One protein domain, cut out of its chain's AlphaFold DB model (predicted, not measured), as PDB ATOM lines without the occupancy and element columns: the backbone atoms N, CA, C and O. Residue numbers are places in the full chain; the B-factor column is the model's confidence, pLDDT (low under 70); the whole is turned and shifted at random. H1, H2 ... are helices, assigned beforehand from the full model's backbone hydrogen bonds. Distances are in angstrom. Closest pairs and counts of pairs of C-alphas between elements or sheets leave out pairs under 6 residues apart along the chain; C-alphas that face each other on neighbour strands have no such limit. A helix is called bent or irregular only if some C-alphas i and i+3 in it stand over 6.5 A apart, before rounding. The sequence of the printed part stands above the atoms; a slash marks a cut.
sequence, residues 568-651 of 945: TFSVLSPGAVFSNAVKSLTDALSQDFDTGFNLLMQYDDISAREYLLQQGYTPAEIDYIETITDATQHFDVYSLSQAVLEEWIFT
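AT A GLANCE: This is residues 568 to 651 of the 945 residues of the protein "Putative l-amino acid oxidase" of Phaeomoniella chlamydospora (UniProt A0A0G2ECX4). Two groups of crossed helices share one bent helix, H1: its arm H1a packs on H4, which sits with H3 and H5, while its arm H1b packs with H2 and H6. The 84 printed residues have six named helices, H1 to H6, and no named strand: all helix. The whole is compact, radius of gyration of the C-alphas 12.1 A, spanning 34 by 26 by 22 A.

HOW THE PARTS SIT: H1, residues 574 to 591, assigned as one helix by its hydrogen bonds, is bent: C-alphas 581 and 584 are 7.9 A apart, and arms H1a, 574 to 581, and H1b, 584 to 591, are about perpendicular at 79 degrees. H1b and H2, residues 593 to 603, form a hairpin, closest C-alphas Leu 589 and Gly 596, 4.1 A. H3, residues 608 to 614, and H4, residues 619 to 629, form a hairpin, only just touching with 3 pairs of C-alphas within 8 A, the closest Arg 609 and Ile 622, 6.7 A. H1a touches H4, closest C-alphas Pro 574 and Ile 625, 4.8 A. H5, residues 634 to 637, touches H3, closest C-alphas Ala 608 and Phe 635, 4.8 A. H6, residues 640 to 651, touches H1b with residues 644 to 648 alone, closest C-alphas Thr 586 and Trp 648, 5.3 A. O i to N i+4 pairs are all within hydrogen-bond range in H1a, H1b, H3, H4 and H6, 5 of 7 in H2; H5 is too short.

IN THESE COORDINATES: H1a begins at C-alpha 574, (34.696, -17.726, 40.642); H6, 16.1 A long from first to last C-alpha, ends at C-alpha 651, (21.670, -13.691, 37.393).

THE WHOLE: The printed part has no cut, its five links are tight, and no printed residue is under pLDDT 70.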
ATOM      1  N   THR A 568      43.383 -13.060  37.488       81.06
ATOM      2  CA  THR A 568      41.918 -13.084  37.344       81.06
ATOM      3  C   THR A 568      41.196 -13.260  38.683       81.06
ATOM      4  O   THR A 568      40.348 -12.437  39.032       81.06
ATOM      5  N   PHE A 569      41.557 -14.278  39.473       85.00
ATOM      6  CA  PHE A 569      40.879 -14.595  40.744       85.00
ATOM      7  C   PHE A 569      41.279 -13.678  41.907       85.00
ATOM      8  O   PHE A 569      40.559 -13.586  42.895       85.00
ATOM      9  N   SER A 570      42.368 -12.915  41.760       76.81
ATOM     10  CA  SER A 570      42.712 -11.845  42.710       76.81
ATOM     11  C   SER A 570      41.772 -10.631  42.632       76.81
ATOM     12  O   SER A 570      41.795  -9.777  43.518       76.81
ATOM     13  N   VAL A 571      40.944 -10.538  41.579       79.75
ATOM     14  CA  VAL A 571      40.026  -9.411  41.333       79.75
ATOM     15  C   VAL A 571      38.569  -9.862  41.192       79.75
ATOM     16  O   VAL A 571      37.663  -9.108  41.548       79.75
ATOM     17  N   LEU A 572      38.323 -11.071  40.681       86.81
ATOM     18  CA  LEU A 572      36.986 -11.604  40.416       86.81
ATOM     19  C   LEU A 572      36.695 -12.855  41.247       86.81
ATOM     20  O   LEU A 572      37.554 -13.711  41.434       86.81
ATOM     21  N   SER A 573      35.443 -12.988  41.688       88.81
ATOM     22  CA  SER A 573      34.941 -14.234  42.267       88.81
ATOM     23  C   SER A 573      34.848 -15.341  41.213       88.81
ATOM     24  O   SER A 573      34.638 -15.026  40.042       88.81
ATOM     25  N   PRO A 574      34.889 -16.631  41.596       90.31
ATOM     26  CA  PRO A 574      34.696 -17.726  40.642       90.31
ATOM     27  C   PRO A 574      33.370 -17.626  39.876       90.31
ATOM     28  O   PRO A 574      33.352 -17.785  38.660       90.31
ATOM     29  N   GLY A 575      32.291 -17.229  40.564       91.50
ATOM     30  CA  GLY A 575      31.015 -16.892  39.926       91.50
ATOM     31  C   GLY A 575      31.153 -15.787  38.884       91.50
ATOM     32  O   GLY A 575      30.793 -15.994  37.735       91.50
ATOM     33  N   ALA A 576      31.769 -14.653  39.233       92.88
ATOM     34  CA  ALA A 576      31.962 -13.554  38.287       92.88
ATOM     35  C   ALA A 576      32.862 -13.934  37.102       92.88
ATOM     36  O   ALA A 576      32.689 -13.385  36.017       92.88
ATOM     37  N   VAL A 577      33.815 -14.854  37.281       93.94
ATOM     38  CA  VAL A 577      34.622 -15.388  36.177       93.94
ATOM     39  C   VAL A 577      33.735 -16.131  35.182       93.94
ATOM     40  O   VAL A 577      33.802 -15.829  33.989       93.94
ATOM     41  N   PHE A 578      32.868 -17.027  35.658       96.00
ATOM     42  CA  PHE A 578      31.923 -17.725  34.788       96.00
ATOM     43  C   PHE A 578      30.920 -16.762  34.145       96.00
ATOM     44  O   PHE A 578      30.845 -16.718  32.916       96.00
ATOM     45  N   SER A 579      30.253 -15.909  34.936       96.38
ATOM     46  CA  SER A 579      29.297 -14.911  34.434       96.38
ATOM     47  C   SER A 579      29.912 -14.034  33.344       96.38
ATOM     48  O   SER A 579      29.286 -13.776  32.321       96.38
ATOM     49  N   ASN A 580      31.161 -13.586  33.525       95.75
ATOM     50  CA  ASN A 580      31.858 -12.780  32.526       95.75
ATOM     51  C   ASN A 580      32.195 -13.581  31.264       95.75
ATOM     52  O   ASN A 580      32.087 -13.035  30.166       95.75
ATOM     53  N   ALA A 581      32.595 -14.848  31.406       95.62
ATOM     54  CA  ALA A 581      32.930 -15.711  30.276       95.62
ATOM     55  C   ALA A 581      31.720 -15.952  29.362       95.62
ATOM     56  O   ALA A 581      31.872 -15.942  28.143       95.62
ATOM     57  N   VAL A 582      30.520 -16.099  29.930       96.75
ATOM     58  CA  VAL A 582      29.292 -16.370  29.162       96.75
ATOM     59  C   VAL A 582      28.385 -15.152  28.974       96.75
ATOM     60  O   VAL A 582      27.319 -15.271  28.371       96.75
ATOM     61  N   LYS A 583      28.810 -13.962  29.421       95.88
ATOM     62  CA  LYS A 583      27.970 -12.753  29.474       95.88
ATOM     63  C   LYS A 583      27.275 -12.431  28.153       95.88
ATOM     64  O   LYS A 583      26.111 -12.057  28.135       95.88
ATOM     65  N   SER A 584      27.989 -12.576  27.037       94.38
ATOM     66  CA  SER A 584      27.419 -12.292  25.712       94.38
ATOM     67  C   SER A 584      26.215 -13.181  25.374       94.38
ATOM     68  O   SER A 584      25.291 -12.727  24.704       94.38
ATOM     69  N   LEU A 585      26.194 -14.416  25.881       95.44
ATOM     70  CA  LEU A 585      25.117 -15.379  25.678       95.44
ATOM     71  C   LEU A 585      23.941 -15.108  26.632       95.44
ATOM     72  O   LEU A 585      22.791 -15.106  26.200       95.44
ATOM     73  N   THR A 586      24.209 -14.790  27.905       95.81
ATOM     74  CA  THR A 586      23.160 -14.412  28.876       95.81
ATOM     75  C   THR A 586      22.517 -13.061  28.549       95.81
ATOM     76  O   THR A 586      21.316 -12.870  28.750       95.81
ATOM     77  N   ASP A 587      23.300 -12.113  28.023       91.25
ATOM     78  CA  ASP A 587      22.798 -10.829  27.523       91.25
ATOM     79  C   ASP A 587      21.871 -11.054  26.323       91.25
ATOM     80  O   ASP A 587      20.820 -10.423  26.248       91.25
ATOM     81  N   ALA A 588      22.220 -11.982  25.422       85.00
ATOM     82  CA  ALA A 588      21.378 -12.329  24.281       85.00
ATOM     83  C   ALA A 588      20.024 -12.903  24.729       85.00
ATOM     84  O   ALA A 588      18.997 -12.442  24.240       85.00
ATOM     85  N   LEU A 589      20.003 -13.818  25.710       85.12
ATOM     86  CA  LEU A 589      18.758 -14.331  26.311       85.12
ATOM     87  C   LEU A 589      17.912 -13.221  26.948       85.12
ATOM     88  O   LEU A 589      16.692 -13.210  26.820       85.12
ATOM     89  N   SER A 590      18.557 -12.276  27.637       85.75
ATOM     90  CA  SER A 590      17.871 -11.154  28.292       85.75
ATOM     91  C   SER A 590      17.326 -10.132  27.294       85.75
ATOM     92  O   SER A 590      16.347  -9.447  27.584       85.75
ATOM     93  N   GLN A 591      17.979  -9.999  26.138       80.88
ATOM     94  CA  GLN A 591      17.551  -9.111  25.066       80.88
ATOM     95  C   GLN A 591      16.351  -9.686  24.307       80.88
ATOM     96  O   GLN A 591      15.394  -8.956  24.051       80.88
ATOM     97  N   ASP A 592      16.424 -10.964  23.934       78.31
ATOM     98  CA  ASP A 592      15.367 -11.719  23.265       78.31
ATOM     99  C   ASP A 592      15.605 -13.213  23.510       78.31
ATOM    100  O   ASP A 592      16.592 -13.775  23.027       78.31
ATOM    101  N   PHE A 593      14.715 -13.853  24.271       81.12
ATOM    102  CA  PHE A 593      14.925 -15.230  24.719       81.12
ATOM    103  C   PHE A 593      15.103 -16.195  23.543       81.12
ATOM    104  O   PHE A 593      16.013 -17.015  23.565       81.12
ATOM    105  N   ASP A 594      14.319 -16.045  22.475       75.19
ATOM    106  CA  ASP A 594      14.375 -16.943  21.321       75.19
ATOM    107  C   ASP A 594      15.658 -16.801  20.515       75.19
ATOM    108  O   ASP A 594      16.298 -17.791  20.154       75.19
ATOM    109  N   THR A 595      16.055 -15.569  20.211       74.75
ATOM    110  CA  THR A 595      17.304 -15.289  19.499       74.75
ATOM    111  C   THR A 595      18.498 -15.715  20.346       74.75
ATOM    112  O   THR A 595      19.429 -16.328  19.820       74.75
ATOM    113  N   GLY A 596      18.455 -15.446  21.653       82.56
ATOM    114  CA  GLY A 596      19.457 -15.891  22.612       82.56
ATOM    115  C   GLY A 596      19.564 -17.411  22.660       82.56
ATOM    116  O   GLY A 596      20.653 -17.946  22.484       82.56
ATOM    117  N   PHE A 597      18.446 -18.119  22.802       86.56
ATOM    118  CA  PHE A 597      18.409 -19.578  22.843       86.56
ATOM    119  C   PHE A 597      18.897 -20.192  21.522       86.56
ATOM    120  O   PHE A 597      19.709 -21.112  21.533       86.56
ATOM    121  N   ASN A 598      18.501 -19.644  20.370       80.88
ATOM    122  CA  ASN A 598      19.020 -20.078  19.067       80.88
ATOM    123  C   ASN A 598      20.531 -19.838  18.924       80.88
ATOM    124  O   ASN A 598      21.226 -20.637  18.295       80.88
ATOM    125  N   LEU A 599      21.059 -18.758  19.508       84.19
ATOM    126  CA  LEU A 599      22.502 -18.546  19.603       84.19
ATOM    127  C   LEU A 599      23.154 -19.607  20.499       84.19
ATOM    128  O   LEU A 599      24.205 -20.123  20.125       84.19
ATOM    129  N   LEU A 600      22.531 -19.983  21.624       90.81
ATOM    130  CA  LEU A 600      23.042 -21.056  22.485       90.81
ATOM    131  C   LEU A 600      23.177 -22.378  21.740       90.81
ATOM    132  O   LEU A 600      24.131 -23.101  22.003       90.81
ATOM    133  N   MET A 601      22.261 -22.692  20.819       89.75
ATOM    134  CA  MET A 601      22.306 -23.940  20.047       89.75
ATOM    135  C   MET A 601      23.556 -24.063  19.165       89.75
ATOM    136  O   MET A 601      23.927 -25.172  18.802       89.75
ATOM    137  N   GLN A 602      24.246 -22.959  18.857       87.62
ATOM    138  CA  GLN A 602      25.542 -22.993  18.158       87.62
ATOM    139  C   GLN A 602      26.692 -23.505  19.039       87.62
ATOM    140  O   GLN A 602      27.782 -23.730  18.525       87.62
ATOM    141  N   TYR A 603      26.454 -23.645  20.345       92.56
ATOM    142  CA  TYR A 603      27.414 -24.109  21.345       92.56
ATOM    143  C   TYR A 603      26.896 -25.321  22.135       92.56
ATOM    144  O   TYR A 603      27.460 -25.666  23.172       92.56
ATOM    145  N   ASP A 604      25.795 -25.940  21.700       94.94
ATOM    146  CA  ASP A 604      25.202 -27.073  22.419       94.94
ATOM    147  C   ASP A 604      26.067 -28.337  22.321       94.94
ATOM    148  O   ASP A 604      25.951 -29.216  23.165       94.94
ATOM    149  N   ASP A 605      26.964 -28.427  21.338       94.81
ATOM    150  CA  ASP A 605      27.839 -29.577  21.077       94.81
ATOM    151  C   ASP A 605      29.042 -29.688  22.029       94.81
ATOM    152  O   ASP A 605      29.724 -30.715  22.055       94.81
ATOM    153  N   ILE A 606      29.287 -28.662  22.846       96.06
ATOM    154  CA  ILE A 606      30.395 -28.608  23.805       96.06
ATOM    155  C   ILE A 606      29.897 -28.462  25.240       96.06
ATOM    156  O   ILE A 606      28.824 -27.917  25.501       96.06
ATOM    157  N   SER A 607      30.699 -28.921  26.202       97.69
ATOM    158  CA  SER A 607      30.406 -28.728  27.623       97.69
ATOM    159  C   SER A 607      30.882 -27.373  28.151       97.69
ATOM    160  O   SER A 607      31.724 -26.705  27.542       97.69
ATOM    161  N   ALA A 608      30.395 -26.971  29.329       96.81
ATOM    162  CA  ALA A 608      30.876 -25.757  29.994       96.81
ATOM    163  C   ALA A 608      32.386 -25.826  30.303       96.81
ATOM    164  O   ALA A 608      33.104 -24.839  30.117       96.81
ATOM    165  N   ARG A 609      32.899 -27.001  30.701       97.81
ATOM    166  CA  ARG A 609      34.340 -27.222  30.888       97.81
ATOM    167  C   ARG A 609      35.100 -27.047  29.582       97.81
ATOM    168  O   ARG A 609      36.121 -26.361  29.575       97.81
ATOM    169  N   GLU A 610      34.640 -27.663  28.495       97.81
ATOM    170  CA  GLU A 610      35.304 -27.541  27.196       97.81
ATOM    171  C   GLU A 610      35.364 -26.080  26.738       97.81
ATOM    172  O   GLU A 610      36.432 -25.606  26.345       97.81
ATOM    173  N   TYR A 611      34.268 -25.337  26.890       97.19
ATOM    174  CA  TYR A 611      34.232 -23.911  26.582       97.19
ATOM    175  C   TYR A 611      35.271 -23.113  27.385       97.19
ATOM    176  O   TYR A 611      36.045 -22.349  26.808       97.19
ATOM    177  N   LEU A 612      35.359 -23.314  28.704       96.38
ATOM    178  CA  LEU A 612      36.332 -22.606  29.548       96.38
ATOM    179  C   LEU A 612      37.787 -22.994  29.232       96.38
ATOM    180  O   LEU A 612      38.661 -22.124  29.228       96.38
ATOM    181  N   LEU A 613      38.057 -24.257  28.891       96.69
ATOM    182  CA  LEU A 613      39.378 -24.676  28.405       96.69
ATOM    183  C   LEU A 613      39.755 -23.932  27.115       96.69
ATOM    184  O   LEU A 613      40.890 -23.473  26.976       96.69
ATOM    185  N   GLN A 614      38.807 -23.760  26.187       96.38
ATOM    186  CA  GLN A 614      39.017 -22.990  24.954       96.38
ATOM    187  C   GLN A 614      39.257 -21.494  25.226       96.38
ATOM    188  O   GLN A 614      39.986 -20.850  24.470       96.38
ATOM    189  N   GLN A 615      38.715 -20.949  26.323       93.94
ATOM    190  CA  GLN A 615      39.007 -19.586  26.795       93.94
ATOM    191  C   GLN A 615      40.360 -19.460  27.525       93.94
ATOM    192  O   GLN A 615      40.765 -18.354  27.883       93.94
ATOM    193  N   GLY A 616      41.087 -20.565  27.717       93.81
ATOM    194  CA  GLY A 616      42.431 -20.576  28.295       93.81
ATOM    195  C   GLY A 616      42.491 -20.783  29.810       93.81
ATOM    196  O   GLY A 616      43.579 -20.656  30.371       93.81
ATOM    197  N   TYR A 617      41.375 -21.119  30.465       92.62
ATOM    198  CA  TYR A 617      41.384 -21.527  31.873       92.62
ATOM    199  C   TYR A 617      42.000 -22.921  32.032       92.62
ATOM    200  O   TYR A 617      41.859 -23.792  31.172       92.62
ATOM    201  N   THR A 618      42.692 -23.152  33.144       92.44
ATOM    202  CA  THR A 618      43.268 -24.462  33.471       92.44
ATOM    203  C   THR A 618      42.223 -25.392  34.104       92.44
ATOM    204  O   THR A 618      41.252 -24.912  34.686       92.44
ATOM    205  N   PRO A 619      42.416 -26.727  34.076       92.81
ATOM    206  CA  PRO A 619      41.494 -27.657  34.732       92.81
ATOM    207  C   PRO A 619      41.232 -27.342  36.212       92.81
ATOM    208  O   PRO A 619      40.081 -27.363  36.629       92.81
ATOM    209  N   ALA A 620      42.270 -26.974  36.974       90.75
ATOM    210  CA  ALA A 620      42.139 -26.645  38.394       90.75
ATOM    211  C   ALA A 620      41.309 -25.370  38.634       90.75
ATOM    212  O   ALA A 620      40.522 -25.307  39.573       90.75
ATOM    213  N   GLU A 621      41.444 -24.364  37.767       91.38
ATOM    214  CA  GLU A 621      40.629 -23.145  37.839       91.38
ATOM    215  C   GLU A 621      39.165 -23.434  37.531       91.38
ATOM    216  O   GLU A 621      38.281 -22.892  38.189       91.38
ATOM    217  N   ILE A 622      38.905 -24.311  36.561       94.12
ATOM    218  CA  ILE A 622      37.547 -24.727  36.214       94.12
ATOM    219  C   ILE A 622      36.920 -25.534  37.357       94.12
ATOM    220  O   ILE A 622      35.771 -25.279  37.706       94.12
ATOM    221  N   ASP A 623      37.674 -26.442  37.984       92.81
ATOM    222  CA  ASP A 623      37.209 -27.207  39.151       92.81
ATOM    223  C   ASP A 623      36.857 -26.284  40.324       92.81
ATOM    224  O   ASP A 623      35.870 -26.506  41.026       92.81
ATOM    225  N   TYR A 624      37.630 -25.214  40.519       91.56
ATOM    226  CA  TYR A 624      37.334 -24.206  41.531       91.56
ATOM    227  C   TYR A 624      36.076 -23.395  41.209       91.56
ATOM    228  O   TYR A 624      35.255 -23.174  42.103       91.56
ATOM    229  N   ILE A 625      35.885 -22.996  39.947       93.56
ATOM    230  CA  ILE A 625      34.645 -22.348  39.499       93.56
ATOM    231  C   ILE A 625      33.452 -23.264  39.782       93.56
ATOM    232  O   ILE A 625      32.586 -22.869  40.562       93.56
ATOM    233  N   GLU A 626      33.457 -24.492  39.254       95.44
ATOM    234  CA  GLU A 626      32.374 -25.467  39.446       95.44
ATOM    235  C   GLU A 626      32.070 -25.678  40.936       95.44
ATOM    236  O   GLU A 626      30.921 -25.576  41.356       95.44
ATOM    237  N   THR A 627      33.096 -25.899  41.763       93.56
ATOM    238  CA  THR A 627      32.940 -26.184  43.201       93.56
ATOM    239  C   THR A 627      32.199 -25.076  43.959       93.56
ATOM    240  O   THR A 627      31.462 -25.349  44.916       93.56
ATOM    241  N   ILE A 628      32.401 -23.818  43.558       91.06
ATOM    242  CA  ILE A 628      31.809 -22.649  44.217       91.06
ATOM    243  C   ILE A 628      30.432 -22.299  43.649       91.06
ATOM    244  O   ILE A 628      29.591 -21.787  44.398       91.06
ATOM    245  N   THR A 629      30.203 -22.526  42.356       90.88
ATOM    246  CA  THR A 629      29.003 -22.042  41.660       90.88
ATOM    247  C   THR A 629      27.948 -23.115  41.444       90.88
ATOM    248  O   THR A 629      26.771 -22.773  41.365       90.88
ATOM    249  N   ASP A 630      28.335 -24.390  41.376       93.81
ATOM    250  CA  ASP A 630      27.460 -25.459  40.901       93.81
ATOM    251  C   ASP A 630      27.672 -26.806  41.633       93.81
ATOM    252  O   ASP A 630      28.387 -26.900  42.641       93.81
ATOM    253  N   ALA A 631      26.970 -27.857  41.200       94.88
ATOM    254  CA  ALA A 631      27.140 -29.208  41.726       94.88
ATOM    255  C   ALA A 631      28.242 -29.983  40.995       94.88
ATOM    256  O   ALA A 631      28.672 -29.656  39.892       94.88
ATOM    257  N   THR A 632      28.725 -31.033  41.650       96.88
ATOM    258  CA  THR A 632      29.895 -31.773  41.179       96.88
ATOM    259  C   THR A 632      29.637 -32.464  39.836       96.88
ATOM    260  O   THR A 632      28.649 -33.188  39.687       96.88
ATOM    261  N   GLN A 633      30.576 -32.302  38.895       94.94
ATOM    262  CA  GLN A 633      30.550 -32.788  37.501       94.94
ATOM    263  C   GLN A 633      29.597 -32.067  36.544       94.94
ATOM    264  O   GLN A 633      29.541 -32.445  35.373       94.94
ATOM    265  N   HIS A 634      28.857 -31.052  36.984       95.25
ATOM    266  CA  HIS A 634      27.974 -30.301  36.096       95.25
ATOM    267  C   HIS A 634      28.703 -29.718  34.889       95.25
ATOM    268  O   HIS A 634      28.233 -29.865  33.766       95.25
ATOM    269  N   PHE A 635      29.901 -29.164  35.061       96.56
ATOM    270  CA  PHE A 635      30.625 -28.547  33.950       96.56
ATOM    271  C   PHE A 635      31.114 -29.567  32.913       96.56
ATOM    272  O   PHE A 635      31.398 -29.194  31.774       96.56
ATOM    273  N   ASP A 636      31.190 -30.846  33.285       94.31
ATOM    274  CA  ASP A 636      31.522 -31.953  32.390       94.31
ATOM    275  C   ASP A 636      30.295 -32.544  31.689       94.31
ATOM    276  O   ASP A 636      30.390 -32.954  30.531       94.31
ATOM    277  N   VAL A 637      29.157 -32.619  32.386       89.81
ATOM    278  CA  VAL A 637      27.943 -33.274  31.873       89.81
ATOM    279  C   VAL A 637      26.974 -32.316  31.195       89.81
ATOM    280  O   VAL A 637      26.207 -32.785  30.366       89.81
ATOM    281  N   TYR A 638      27.004 -31.019  31.507       89.12
ATOM    282  CA  TYR A 638      26.151 -29.997  30.894       89.12
ATOM    283  C   TYR A 638      26.636 -29.678  29.487       89.12
ATOM    284  O   TYR A 638      27.843 -29.554  29.272       89.12
ATOM    285  N   SER A 639      25.716 -29.438  28.551       95.56
ATOM    286  CA  SER A 639      26.062 -28.597  27.404       95.56
ATOM    287  C   SER A 639      26.305 -27.160  27.869       95.56
ATOM    288  O   SER A 639      25.770 -26.720  28.895       95.56
ATOM    289  N   LEU A 640      27.101 -26.389  27.123       96.81
ATOM    290  CA  LEU A 640      27.265 -24.966  27.416       96.81
ATOM    291  C   LEU A 640      25.904 -24.260  27.405       96.81
ATOM    292  O   LEU A 640      25.649 -23.421  28.264       96.81
ATOM    293  N   SER A 641      25.010 -24.633  26.488       95.75
ATOM    294  CA  SER A 641      23.651 -24.089  26.412       95.75
ATOM    295  C   SER A 641      22.883 -24.282  27.722       95.75
ATOM    296  O   SER A 641      22.308 -23.324  28.235       95.75
ATOM    297  N   GLN A 642      22.930 -25.483  28.309       95.56
ATOM    298  CA  GLN A 642      22.302 -25.764  29.601       95.56
ATOM    299  C   GLN A 642      22.919 -24.928  30.733       95.56
ATOM    300  O   GLN A 642      22.187 -24.332  31.522       95.56
ATOM    301  N   ALA A 643      24.250 -24.840  30.791       96.19
ATOM    302  CA  ALA A 643      24.949 -24.064  31.816       96.19
ATOM    303  C   ALA A 643      24.622 -22.561  31.735       96.19
ATOM    304  O   ALA A 643      24.448 -21.898  32.756       96.19
ATOM    305  N   VAL A 644      24.498 -22.022  30.519       97.00
ATOM    306  CA  VAL A 644      24.153 -20.613  30.290       97.00
ATOM    307  C   VAL A 644      22.702 -20.309  30.654       97.00
ATOM    308  O   VAL A 644      22.437 -19.230  31.182       97.00
ATOM    309  N   LEU A 645      21.764 -21.229  30.405       95.25
ATOM    310  CA  LEU A 645      20.369 -21.059  30.828       95.25
ATOM    311  C   LEU A 645      20.252 -20.988  32.352       95.25
ATOM    312  O   LEU A 645      19.595 -20.081  32.863       95.25
ATOM    313  N   GLU A 646      20.929 -21.883  33.075       94.00
ATOM    314  CA  GLU A 646      20.971 -21.844  34.543       94.00
ATOM    315  C   GLU A 646      21.587 -20.529  35.045       94.00
ATOM    316  O   GLU A 646      20.983 -19.830  35.864       94.00
ATOM    317  N   GLU A 647      22.742 -20.135  34.500       96.06
ATOM    318  CA  GLU A 647      23.399 -18.870  34.846       96.06
ATOM    319  C   GLU A 647      22.479 -17.668  34.605       96.06
ATOM    320  O   GLU A 647      22.339 -16.801  35.471       96.06
ATOM    321  N   TRP A 648      21.804 -17.615  33.455       96.00
ATOM    322  CA  TRP A 648      20.869 -16.547  33.114       96.00
ATOM    323  C   TRP A 648      19.704 -16.463  34.104       96.00
ATOM    324  O   TRP A 648      19.408 -15.376  34.600       96.00
ATOM    325  N   ILE A 649      19.079 -17.589  34.458       92.62
ATOM    326  CA  ILE A 649      17.951 -17.616  35.399       92.62
ATOM    327  C   ILE A 649      18.355 -17.051  36.770       92.62
ATOM    328  O   ILE A 649      17.615 -16.254  37.359       92.62
ATOM    329  N   PHE A 650      19.534 -17.422  37.278       91.94
ATOM    330  CA  PHE A 650      19.997 -16.978  38.595       91.94
ATOM    331  C   PHE A 650      20.595 -15.564  38.611       91.94
ATOM    332  O   PHE A 650      20.608 -14.946  39.678       91.94
ATOM    333  N   THR A 651      21.032 -15.021  37.468       92.12
ATOM    334  CA  THR A 651      21.670 -13.691  37.393       92.12
ATOM    335  C   THR A 651      20.780 -12.587  36.825       92.12
ATOM    336  O   THR A 651      20.917 -11.434  37.238       92.12
TER     337      THR A 651